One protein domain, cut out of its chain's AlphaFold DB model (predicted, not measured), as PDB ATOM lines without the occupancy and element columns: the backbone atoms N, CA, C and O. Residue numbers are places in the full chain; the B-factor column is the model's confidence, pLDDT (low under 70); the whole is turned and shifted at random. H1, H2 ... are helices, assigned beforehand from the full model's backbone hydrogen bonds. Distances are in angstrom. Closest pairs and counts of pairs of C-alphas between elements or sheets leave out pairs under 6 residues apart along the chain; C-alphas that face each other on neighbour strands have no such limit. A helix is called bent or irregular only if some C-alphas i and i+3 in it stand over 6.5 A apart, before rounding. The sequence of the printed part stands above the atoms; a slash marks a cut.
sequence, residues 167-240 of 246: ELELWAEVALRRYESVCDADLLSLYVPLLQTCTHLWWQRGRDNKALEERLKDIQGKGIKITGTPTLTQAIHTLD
ATOM      1  N   GLU A 167     169.614 205.145 145.596       59.75
ATOM      2  CA  GLU A 167     169.307 203.721 145.521       59.75
ATOM      3  C   GLU A 167     168.291 203.275 146.590       59.75
ATOM      4  O   GLU A 167     167.386 202.502 146.298       59.75
ATOM      5  N   LEU A 168     168.340 203.839 147.799       54.03
ATOM      6  CA  LEU A 168     167.390 203.508 148.870       54.03
ATOM      7  C   LEU A 168     165.960 204.004 148.618       54.03
ATOM      8  O   LEU A 168     165.013 203.360 149.066       54.03
ATOM      9  N   GLU A 169     165.795 205.139 147.934       58.53
ATOM     10  CA  GLU A 169     164.473 205.634 147.533       58.53
ATOM     11  C   GLU A 169     163.919 204.768 146.403       58.53
ATOM     12  O   GLU A 169     162.772 204.342 146.473       58.53
ATOM     13  N   LEU A 170     164.764 204.402 145.434       58.28
ATOM     14  CA  LEU A 170     164.399 203.487 144.354       58.28
ATOM     15  C   LEU A 170     163.978 202.109 144.887       58.28
ATOM     16  O   LEU A 170     162.925 201.601 144.508       58.28
ATOM     17  N   TRP A 171     164.753 201.515 145.797       61.34
ATOM     18  CA  TRP A 171     164.410 200.233 146.418       61.34
ATOM     19  C   TRP A 171     163.129 200.319 147.253       61.34
ATOM     20  O   TRP A 171     162.312 199.403 147.190       61.34
ATOM     21  N   ALA A 172     162.909 201.421 147.977       62.25
ATOM     22  CA  ALA A 172     161.670 201.642 148.718       62.25
ATOM     23  C   ALA A 172     160.459 201.829 147.785       62.25
ATOM     24  O   ALA A 172     159.401 201.263 148.040       62.25
ATOM     25  N   GLU A 173     160.599 202.552 146.673       63.38
ATOM     26  CA  GLU A 173     159.537 202.702 145.671       63.38
ATOM     27  C   GLU A 173     159.213 201.383 144.963       63.38
ATOM     28  O   GLU A 173     158.039 201.049 144.786       63.38
ATOM     29  N   VAL A 174     160.235 200.604 144.596       62.44
ATOM     30  CA  VAL A 174     160.071 199.246 144.059       62.44
ATOM     31  C   VAL A 174     159.354 198.363 145.082       62.44
ATOM     32  O   VAL A 174     158.419 197.646 144.722       62.44
ATOM     33  N   ALA A 175     159.724 198.460 146.362       65.12
ATOM     34  CA  ALA A 175     159.049 197.750 147.439       65.12
ATOM     35  C   ALA A 175     157.593 198.220 147.630       65.12
ATOM     36  O   ALA A 175     156.716 197.420 147.933       65.12
ATOM     37  N   LEU A 176     157.269 199.490 147.408       65.56
ATOM     38  CA  LEU A 176     155.895 199.982 147.549       65.56
ATOM     39  C   LEU A 176     154.997 199.597 146.360       65.56
ATOM     40  O   LEU A 176     153.830 199.269 146.564       65.56
ATOM     41  N   ARG A 177     155.520 199.595 145.127       62.25
ATOM     42  CA  ARG A 177     154.709 199.483 143.898       62.25
ATOM     43  C   ARG A 177     154.499 198.060 143.369       62.25
ATOM     44  O   ARG A 177     153.569 197.833 142.604       62.25
ATOM     45  N   ARG A 178     155.342 197.082 143.720       58.72
ATOM     46  CA  ARG A 178     155.430 195.812 142.964       58.72
ATOM     47  C   ARG A 178     154.514 194.665 143.430       58.72
ATOM     48  O   ARG A 178     154.854 193.510 143.219       58.72
ATOM     49  N   TYR A 179     153.347 194.951 144.013       55.91
ATOM     50  CA  TYR A 179     152.380 193.896 144.387       55.91
ATOM     51  C   TYR A 179     150.973 194.135 143.826       55.91
ATOM     52  O   TYR A 179     149.984 193.886 144.506       55.91
ATOM     53  N   GLU A 180     150.857 194.650 142.605       53.53
ATOM     54  CA  GLU A 180     149.535 194.763 141.968       53.53
ATOM     55  C   GLU A 180     149.302 193.758 140.833       53.53
ATOM     56  O   GLU A 180     148.166 193.614 140.397       53.53
ATOM     57  N   SER A 181     150.315 193.011 140.367       45.16
ATOM     58  CA  SER A 181     150.126 192.229 139.130       45.16
ATOM     59  C   SER A 181     151.031 191.015 138.882       45.16
ATOM     60  O   SER A 181     150.988 190.480 137.777       45.16
ATOM     61  N   VAL A 182     151.804 190.513 139.856       41.81
ATOM     62  CA  VAL A 182     152.617 189.295 139.642       41.81
ATOM     63  C   VAL A 182     152.329 188.244 140.712       41.81
ATOM     64  O   VAL A 182     152.437 188.505 141.907       41.81
ATOM     65  N   CYS A 183     151.905 187.066 140.260       50.16
ATOM     66  CA  CYS A 183     151.537 185.906 141.066       50.16
ATOM     67  C   CYS A 183     152.791 185.116 141.467       50.16
ATOM     68  O   CYS A 183     152.968 184.001 140.999       50.16
ATOM     69  N   ASP A 184     153.667 185.676 142.303       48.81
ATOM     70  CA  ASP A 184     154.921 184.999 142.663       48.81
ATOM     71  C   ASP A 184     155.081 184.901 144.182       48.81
ATOM     72  O   ASP A 184     155.590 185.807 144.848       48.81
ATOM     73  N   ALA A 185     154.694 183.749 144.735       54.47
ATOM     74  CA  ALA A 185     155.073 183.346 146.092       54.47
ATOM     75  C   ALA A 185     156.604 183.374 146.293       54.47
ATOM     76  O   ALA A 185     157.079 183.612 147.402       54.47
ATOM     77  N   ASP A 186     157.370 183.226 145.209       54.81
ATOM     78  CA  ASP A 186     158.831 183.261 145.210       54.81
ATOM     79  C   ASP A 186     159.392 184.666 145.492       54.81
ATOM     80  O   ASP A 186     160.416 184.797 146.164       54.81
ATOM     81  N   LEU A 187     158.696 185.736 145.085       62.50
ATOM     82  CA  LEU A 187     159.125 187.116 145.355       62.50
ATOM     83  C   LEU A 187     158.843 187.559 146.798       62.50
ATOM     84  O   LEU A 187     159.525 188.455 147.302       62.50
ATOM     85  N   LEU A 188     157.899 186.915 147.500       66.44
ATOM     86  CA  LEU A 188     157.624 187.202 148.916       66.44
ATOM     87  C   LEU A 188     158.848 186.959 149.809       66.44
ATOM     88  O   LEU A 188     159.018 187.665 150.805       66.44
ATOM     89  N   SER A 189     159.713 186.015 149.422       71.75
ATOM     90  CA  SER A 189     160.948 185.680 150.141       71.75
ATOM     91  C   SER A 189     161.926 186.857 150.244       71.75
ATOM     92  O   SER A 189     162.614 186.988 151.252       71.75
ATOM     93  N   LEU A 190     161.939 187.752 149.249       74.50
ATOM     94  CA  LEU A 190     162.756 188.971 149.232       74.50
ATOM     95  C   LEU A 190     161.978 190.211 149.665       74.50
ATOM     96  O   LEU A 190     162.557 191.155 150.200       74.50
ATOM     97  N   TYR A 191     160.668 190.217 149.442       79.12
ATOM     98  CA  TYR A 191     159.838 191.402 149.599       79.12
ATOM     99  C   TYR A 191     159.698 191.861 151.054       79.12
ATOM    100  O   TYR A 191     159.855 193.047 151.345       79.12
ATOM    101  N   VAL A 192     159.440 190.932 151.981       83.56
ATOM    102  CA  VAL A 192     159.332 191.266 153.411       83.56
ATOM    103  C   VAL A 192     160.681 191.727 153.980       83.56
ATOM    104  O   VAL A 192     160.712 192.805 154.581       83.56
ATOM    105  N   PRO A 193     161.804 191.016 153.741       87.12
ATOM    106  CA  PRO A 193     163.126 191.496 154.147       87.12
ATOM    107  C   PRO A 193     163.502 192.860 153.553       87.12
ATOM    108  O   PRO A 193     164.093 193.692 154.246       87.12
ATOM    109  N   LEU A 194     163.132 193.126 152.294       84.56
ATOM    110  CA  LEU A 194     163.358 194.414 151.639       84.56
ATOM    111  C   LEU A 194     162.571 195.535 152.325       84.56
ATOM    112  O   LEU A 194     163.165 196.537 152.719       84.56
ATOM    113  N   LEU A 195     161.262 195.353 152.533       84.88
ATOM    114  CA  LEU A 195     160.416 196.337 153.218       84.88
ATOM    115  C   LEU A 195     160.910 196.624 154.637       84.88
ATOM    116  O   LEU A 195     160.991 197.784 155.026       84.88
ATOM    117  N   GLN A 196     161.295 195.599 155.400       87.00
ATOM    118  CA  GLN A 196     161.856 195.774 156.744       87.00
ATOM    119  C   GLN A 196     163.168 196.561 156.732       87.00
ATOM    120  O   GLN A 196     163.364 197.449 157.563       87.00
ATOM    121  N   THR A 197     164.042 196.270 155.766       87.19
ATOM    122  CA  THR A 197     165.311 196.983 155.587       87.19
ATOM    123  C   THR A 197     165.061 198.451 155.231       87.19
ATOM    124  O   THR A 197     165.633 199.339 155.863       87.19
ATOM    125  N   CYS A 198     164.148 198.733 154.294       85.19
ATOM    126  CA  CYS A 198     163.744 200.095 153.942       85.19
ATOM    127  C   CYS A 198     163.148 200.845 155.144       85.19
ATOM    128  O   CYS A 198     163.581 201.962 155.425       85.19
ATOM    129  N   THR A 199     162.227 200.229 155.895       88.12
ATOM    130  CA  THR A 199     161.614 200.824 157.096       88.12
ATOM    131  C   THR A 199     162.666 201.185 158.142       88.12
ATOM    132  O   THR A 199     162.642 202.292 158.681       88.12
ATOM    133  N   HIS A 200     163.618 200.282 158.406       85.31
ATOM    134  CA  HIS A 200     164.691 200.513 159.372       85.31
ATOM    135  C   HIS A 200     165.627 201.651 158.940       85.31
ATOM    136  O   HIS A 200     165.953 202.528 159.739       85.31
ATOM    137  N   LEU A 201     166.035 201.674 157.670       81.19
ATOM    138  CA  LEU A 201     166.943 202.696 157.145       81.19
ATOM    139  C   LEU A 201     166.288 204.079 157.064       81.19
ATOM    140  O   LEU A 201     166.945 205.087 157.321       81.19
ATOM    141  N   TRP A 202     164.999 204.146 156.727       86.88
ATOM    142  CA  TRP A 202     164.247 205.402 156.720       86.88
ATOM    143  C   TRP A 202     164.094 205.969 158.132       86.88
ATOM    144  O   TRP A 202     164.355 207.157 158.329       86.88
ATOM    145  N   TRP A 203     163.800 205.112 159.116       85.62
ATOM    146  CA  TRP A 203     163.792 205.485 160.531       85.62
ATOM    147  C   TRP A 203     165.148 206.043 160.989       85.62
ATOM    148  O   TRP A 203     165.208 207.136 161.547       85.62
ATOM    149  N   GLN A 204     166.256 205.351 160.687       81.06
ATOM    150  CA  GLN A 204     167.607 205.820 161.030       81.06
ATOM    151  C   GLN A 204     167.946 207.190 160.425       81.06
ATOM    152  O   GLN A 204     168.709 207.956 161.010       81.06
ATOM    153  N   ARG A 205     167.390 207.505 159.252       80.25
ATOM    154  CA  ARG A 205     167.598 208.781 158.553       80.25
ATOM    155  C   ARG A 205     166.579 209.863 158.928       80.25
ATOM    156  O   ARG A 205     166.594 210.921 158.306       80.25
ATOM    157  N   GLY A 206     165.701 209.613 159.905       83.69
ATOM    158  CA  GLY A 206     164.670 210.561 160.339       83.69
ATOM    159  C   GLY A 206     163.617 210.863 159.269       83.69
ATOM    160  O   GLY A 206     163.043 211.951 159.267       83.69
ATOM    161  N   ARG A 207     163.396 209.941 158.324       78.00
ATOM    162  CA  ARG A 207     162.389 210.074 157.263       78.00
ATOM    163  C   ARG A 207     161.069 209.429 157.677       78.00
ATOM    164  O   ARG A 207     161.065 208.463 158.435       78.00
ATOM    165  N   ASP A 208     159.964 209.940 157.136       84.19
ATOM    166  CA  ASP A 208     158.630 209.367 157.348       84.19
ATOM    167  C   ASP A 208     158.531 207.976 156.713       84.19
ATOM    168  O   ASP A 208     158.565 207.834 155.494       84.19
ATOM    169  N   ASN A 209     158.414 206.950 157.551       87.00
ATOM    170  CA  ASN A 209     158.334 205.543 157.177       87.00
ATOM    171  C   ASN A 209     156.906 204.973 157.293       87.00
ATOM    172  O   ASN A 209     156.718 203.771 157.091       87.00
ATOM    173  N   LYS A 210     155.890 205.803 157.576       89.31
ATOM    174  CA  LYS A 210     154.513 205.363 157.847       89.31
ATOM    175  C   LYS A 210     153.927 204.500 156.729       89.31
ATOM    176  O   LYS A 210     153.321 203.471 157.011       89.31
ATOM    177  N   ALA A 211     154.162 204.866 155.471       83.88
ATOM    178  CA  ALA A 211     153.685 204.100 154.318       83.88
ATOM    179  C   ALA A 211     154.289 202.681 154.252       83.88
ATOM    180  O   ALA A 211     153.604 201.725 153.887       83.88
ATOM    181  N   LEU A 212     155.559 202.523 154.641       85.44
ATOM    182  CA  LEU A 212     156.231 201.221 154.689       85.44
ATOM    183  C   LEU A 212     155.715 200.374 155.862       85.44
ATOM    184  O   LEU A 212     155.519 199.166 155.722       85.44
ATOM    185  N   GLU A 213     155.439 201.001 157.006       87.19
ATOM    186  CA  GLU A 213     154.847 200.333 158.170       87.19
ATOM    187  C   GLU A 213     153.406 199.878 157.916       87.19
ATOM    188  O   GLU A 213     153.040 198.752 158.257       87.19
ATOM    189  N   GLU A 214     152.582 200.725 157.299       88.75
ATOM    190  CA  GLU A 214     151.224 200.378 156.872       88.75
ATOM    191  C   GLU A 214     151.247 199.228 155.869       88.75
ATOM    192  O   GLU A 214     150.441 198.302 155.970       88.75
ATOM    193  N   ARG A 215     152.228 199.219 154.964       84.88
ATOM    194  CA  ARG A 215     152.411 198.123 154.019       84.88
ATOM    195  C   ARG A 215     152.776 196.807 154.704       84.88
ATOM    196  O   ARG A 215     152.211 195.771 154.364       84.88
ATOM    197  N   LEU A 216     153.676 196.828 155.686       85.38
ATOM    198  CA  LEU A 216     154.003 195.642 156.486       85.38
ATOM    199  C   LEU A 216     152.783 195.130 157.269       85.38
ATOM    200  O   LEU A 216     152.574 193.918 157.343       85.38
ATOM    201  N   LYS A 217     151.948 196.033 157.797       87.12
ATOM    202  CA  LYS A 217     150.686 195.683 158.473       87.12
ATOM    203  C   LYS A 217     149.667 195.060 157.515       87.12
ATOM    204  O   LYS A 217     149.040 194.073 157.883       87.12
ATOM    205  N   ASP A 218     149.530 195.580 156.295       84.12
ATOM    206  CA  ASP A 218     148.675 194.999 155.246       84.12
ATOM    207  C   ASP A 218     149.119 193.569 154.887       84.12
ATOM    208  O   ASP A 218     148.304 192.647 154.838       84.12
ATOM    209  N   ILE A 219     150.428 193.351 154.728       81.12
ATOM    210  CA  ILE A 219     151.014 192.027 154.468       81.12
ATOM    211  C   ILE A 219     150.733 191.062 155.629       81.12
ATOM    212  O   ILE A 219     150.323 189.923 155.403       81.12
ATOM    213  N   GLN A 220     150.889 191.523 156.872       83.25
ATOM    214  CA  GLN A 220     150.563 190.731 158.057       83.25
ATOM    215  C   GLN A 220     149.065 190.392 158.129       83.25
ATOM    216  O   GLN A 220     148.709 189.257 158.448       83.25
ATOM    217  N   GLY A 221     148.186 191.339 157.784       80.62
ATOM    218  CA  GLY A 221     146.735 191.139 157.717       80.62
ATOM    219  C   GLY A 221     146.302 190.112 156.664       80.62
ATOM    220  O   GLY A 221     145.270 189.467 156.824       80.62
ATOM    221  N   LYS A 222     147.126 189.893 155.633       81.12
ATOM    222  CA  LYS A 222     146.948 188.853 154.604       81.12
ATOM    223  C   LYS A 222     147.473 187.471 155.022       81.12
ATOM    224  O   LYS A 222     147.474 186.551 154.210       81.12
ATOM    225  N   GLY A 223     147.915 187.305 156.273       78.44
ATOM    226  CA  GLY A 223     148.387 186.027 156.819       78.44
ATOM    227  C   GLY A 223     149.857 185.704 156.530       78.44
ATOM    228  O   GLY A 223     150.308 184.599 156.828       78.44
ATOM    229  N   ILE A 224     150.624 186.649 155.977       79.81
ATOM    230  CA  ILE A 224     152.054 186.470 155.703       79.81
ATOM    231  C   ILE A 224     152.855 186.792 156.970       79.81
ATOM    232  O   ILE A 224     152.682 187.838 157.599       79.81
ATOM    233  N   LYS A 225     153.759 185.889 157.357       80.88
ATOM    234  CA  LYS A 225     154.600 186.060 158.545       80.88
ATOM    235  C   LYS A 225     155.669 187.126 158.293       80.88
ATOM    236  O   LYS A 225     156.544 186.935 157.458       80.88
ATOM    237  N   ILE A 226     155.611 188.217 159.058       80.88
ATOM    238  CA  ILE A 226     156.602 189.304 158.999       80.88
ATOM    239  C   ILE A 226     157.634 189.255 160.134       80.88
ATOM    240  O   ILE A 226     158.646 189.934 160.071       80.88
ATOM    241  N   THR A 227     157.414 188.483 161.199       77.38
ATOM    242  CA  THR A 227     158.350 188.393 162.333       77.38
ATOM    243  C   THR A 227     159.243 187.161 162.214       77.38
ATOM    244  O   THR A 227     158.770 186.073 161.889       77.38
ATOM    245  N   GLY A 228     160.542 187.307 162.491       76.69
ATOM    246  CA  GLY A 228     161.513 186.211 162.350       76.69
ATOM    247  C   GLY A 228     161.842 185.848 160.898       76.69
ATOM    248  O   GLY A 228     162.295 184.737 160.636       76.69
ATOM    249  N   THR A 229     161.579 186.760 159.961       79.00
ATOM    250  CA  THR A 229     162.049 186.678 158.576       79.00
ATOM    251  C   THR A 229     163.557 186.941 158.506       79.00
ATOM    252  O   THR A 229     164.078 187.699 159.329       79.00
ATOM    253  N   PRO A 230     164.275 186.313 157.555       81.88
ATOM    254  CA  PRO A 230     165.697 186.574 157.346       81.88
ATOM    255  C   PRO A 230     165.940 188.045 156.986       81.88
ATOM    256  O   PRO A 230     165.050 188.726 156.473       81.88
ATOM    257  N   THR A 231     167.154 188.543 157.226       85.25
ATOM    258  CA  THR A 231     167.560 189.857 156.701       85.25
ATOM    259  C   THR A 231     167.574 189.838 155.174       85.25
ATOM    260  O   THR A 231     167.649 188.773 154.561       85.25
ATOM    261  N   LEU A 232     167.533 191.012 154.533       80.62
ATOM    262  CA  LEU A 232     167.566 191.081 153.068       80.62
ATOM    263  C   LEU A 232     168.803 190.376 152.498       80.62
ATOM    264  O   LEU A 232     168.682 189.610 151.550       80.62
ATOM    265  N   THR A 233     169.965 190.556 153.125       80.94
ATOM    266  CA  THR A 233     171.206 189.868 152.746       80.94
ATOM    267  C   THR A 233     171.078 188.349 152.868       80.94
ATOM    268  O   THR A 233     171.411 187.634 151.932       80.94
ATOM    269  N   GLN A 234     170.521 187.847 153.976       81.06
ATOM    270  CA  GLN A 234     170.293 186.409 154.172       81.06
ATOM    271  C   GLN A 234     169.301 185.837 153.150       81.06
ATOM    272  O   GLN A 234     169.480 184.719 152.664       81.06
ATOM    273  N   ALA A 235     168.261 186.597 152.803       81.31
ATOM    274  CA  ALA A 235     167.281 186.206 151.798       81.31
ATOM    275  C   ALA A 235     167.898 186.162 150.388       81.31
ATOM    276  O   ALA A 235     167.680 185.198 149.659       81.31
ATOM    277  N   ILE A 236     168.731 187.149 150.036       77.75
ATOM    278  CA  ILE A 236     169.490 187.175 148.777       77.75
ATOM    279  C   ILE A 236     170.452 185.989 148.709       77.75
ATOM    280  O   ILE A 236     170.433 185.266 147.722       77.75
ATOM    281  N   HIS A 237     171.226 185.735 149.766       78.44
ATOM    282  CA  HIS A 237     172.152 184.603 149.826       78.44
ATOM    283  C   HIS A 237     171.431 183.247 149.707       78.44
ATOM    284  O   HIS A 237     171.946 182.311 149.104       78.44
ATOM    285  N   THR A 238     170.216 183.130 150.249       79.12
ATOM    286  CA  THR A 238     169.401 181.909 150.118       79.12
ATOM    287  C   THR A 238     168.961 181.662 148.670       79.12
ATOM    288  O   THR A 238     168.846 180.509 148.259       79.12
ATOM    289  N   LEU A 239     168.726 182.724 147.892       73.44
ATOM    290  CA  LEU A 239     168.314 182.630 146.488       73.44
ATOM    291  C   LEU A 239     169.493 182.532 145.513       73.44
ATOM    292  O   LEU A 239     169.408 181.796 144.532       73.44
ATOM    293  N   ASP A 240     170.585 183.250 145.774       74.00
ATOM    294  CA  ASP A 240     171.840 183.143 145.032       74.00
ATOM    295  C   ASP A 240     173.042 183.150 145.994       74.00
ATOM    296  O   ASP A 240     173.557 184.215 146.355       74.00
TER     297      ASP A 240
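What this domain is: This is residues 167 to 240 of the 246 residues of the protein "Lipase domain-containing protein" of Phlebotomus papatasi (UniProt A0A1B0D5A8). One long helix, H2, runs through the middle of this small domain, and the three shorter helices H1, H3 and H4 pack round it on different sides. H1 crosses H2 steeply, H3 folds back beside it as the second half of a helical hairpin, and H4 runs back along it near the end where H2 begins; residues 180 to 185, of which 185 belongs to H2, stick out and stand free. The printed part has 74 residues with four named helices, in the order H1, H2, H3, H4, and no named strand: the class is all helix. The whole is compact, with a radius of gyration of the C-alphas of 11.9 A, and rounded, spanning 32 by 26 by 23 A.

How they stand to each other: H1, residues 167 to 177, touches H2, residues 185 to 204, at residues 191 to 198 of H2 alone. Their closest C-alphas, those of Ala 172 and Cys 198, are 5.8 A apart, and the two run opposite ways at a steep tilt of 51 degrees. H2 is the hub, touching the three other helices. It is irregular, but only just: C-alphas 189 and 192 are 6.7 A apart, and its line is a rough one. H3, residues 210 to 221, forms a helical hairpin with H2. The two touch through residues 192 to 199 of H2 and 212 to 216 of H3, with the C-alphas of Thr 199 and Leu 212 the closest at 5.9 A; they run opposite ways at a shallow tilt of 34 degrees, only just short of steep. H1 and H3 are close but not clearly touching, the closest C-alphas being those of Leu 176 and Leu 212, 7.3 A apart. H4, residues 232 to 239, touches residues 189 to 197 of H2, opposite ways at a shallow tilt of 18 degrees; the closest C-alphas are those of Pro 193 and Leu 232, 4.6 A apart. The helix packing is mostly aligned, but only just: 2 of the 3 touching pairs are at a shallow tilt. H4 is apart from H1 and from H3. In H1, H3 and H4 every O i to N i+4 pair is within hydrogen-bond range; in H2, 13 of 16 are.

Where its parts are: H1 begins at C-alpha 167, at (169.307, 203.721, 145.521), and is 15.3 A long from first to last C-alpha. H2 measures 29.8 A, from C-alpha 185 at (155.073, 183.346, 146.092) to C-alpha 204. H3 measures 16.2 A. H4 measures 10.7 A and ends at C-alpha 239, at (168.314, 182.630, 146.488).

The domain as a whole: The two C-alphas farthest apart, those of Cys 183 and Gly 206, are 33.9 A apart. The printed part has no cut. The link from H2 to H3 is tight, those from H1 to H2 and from H3 to H4 are short, and no link is long. The mean pLDDT of the printed part is 74.9, and residues 167 to 188 are under 70.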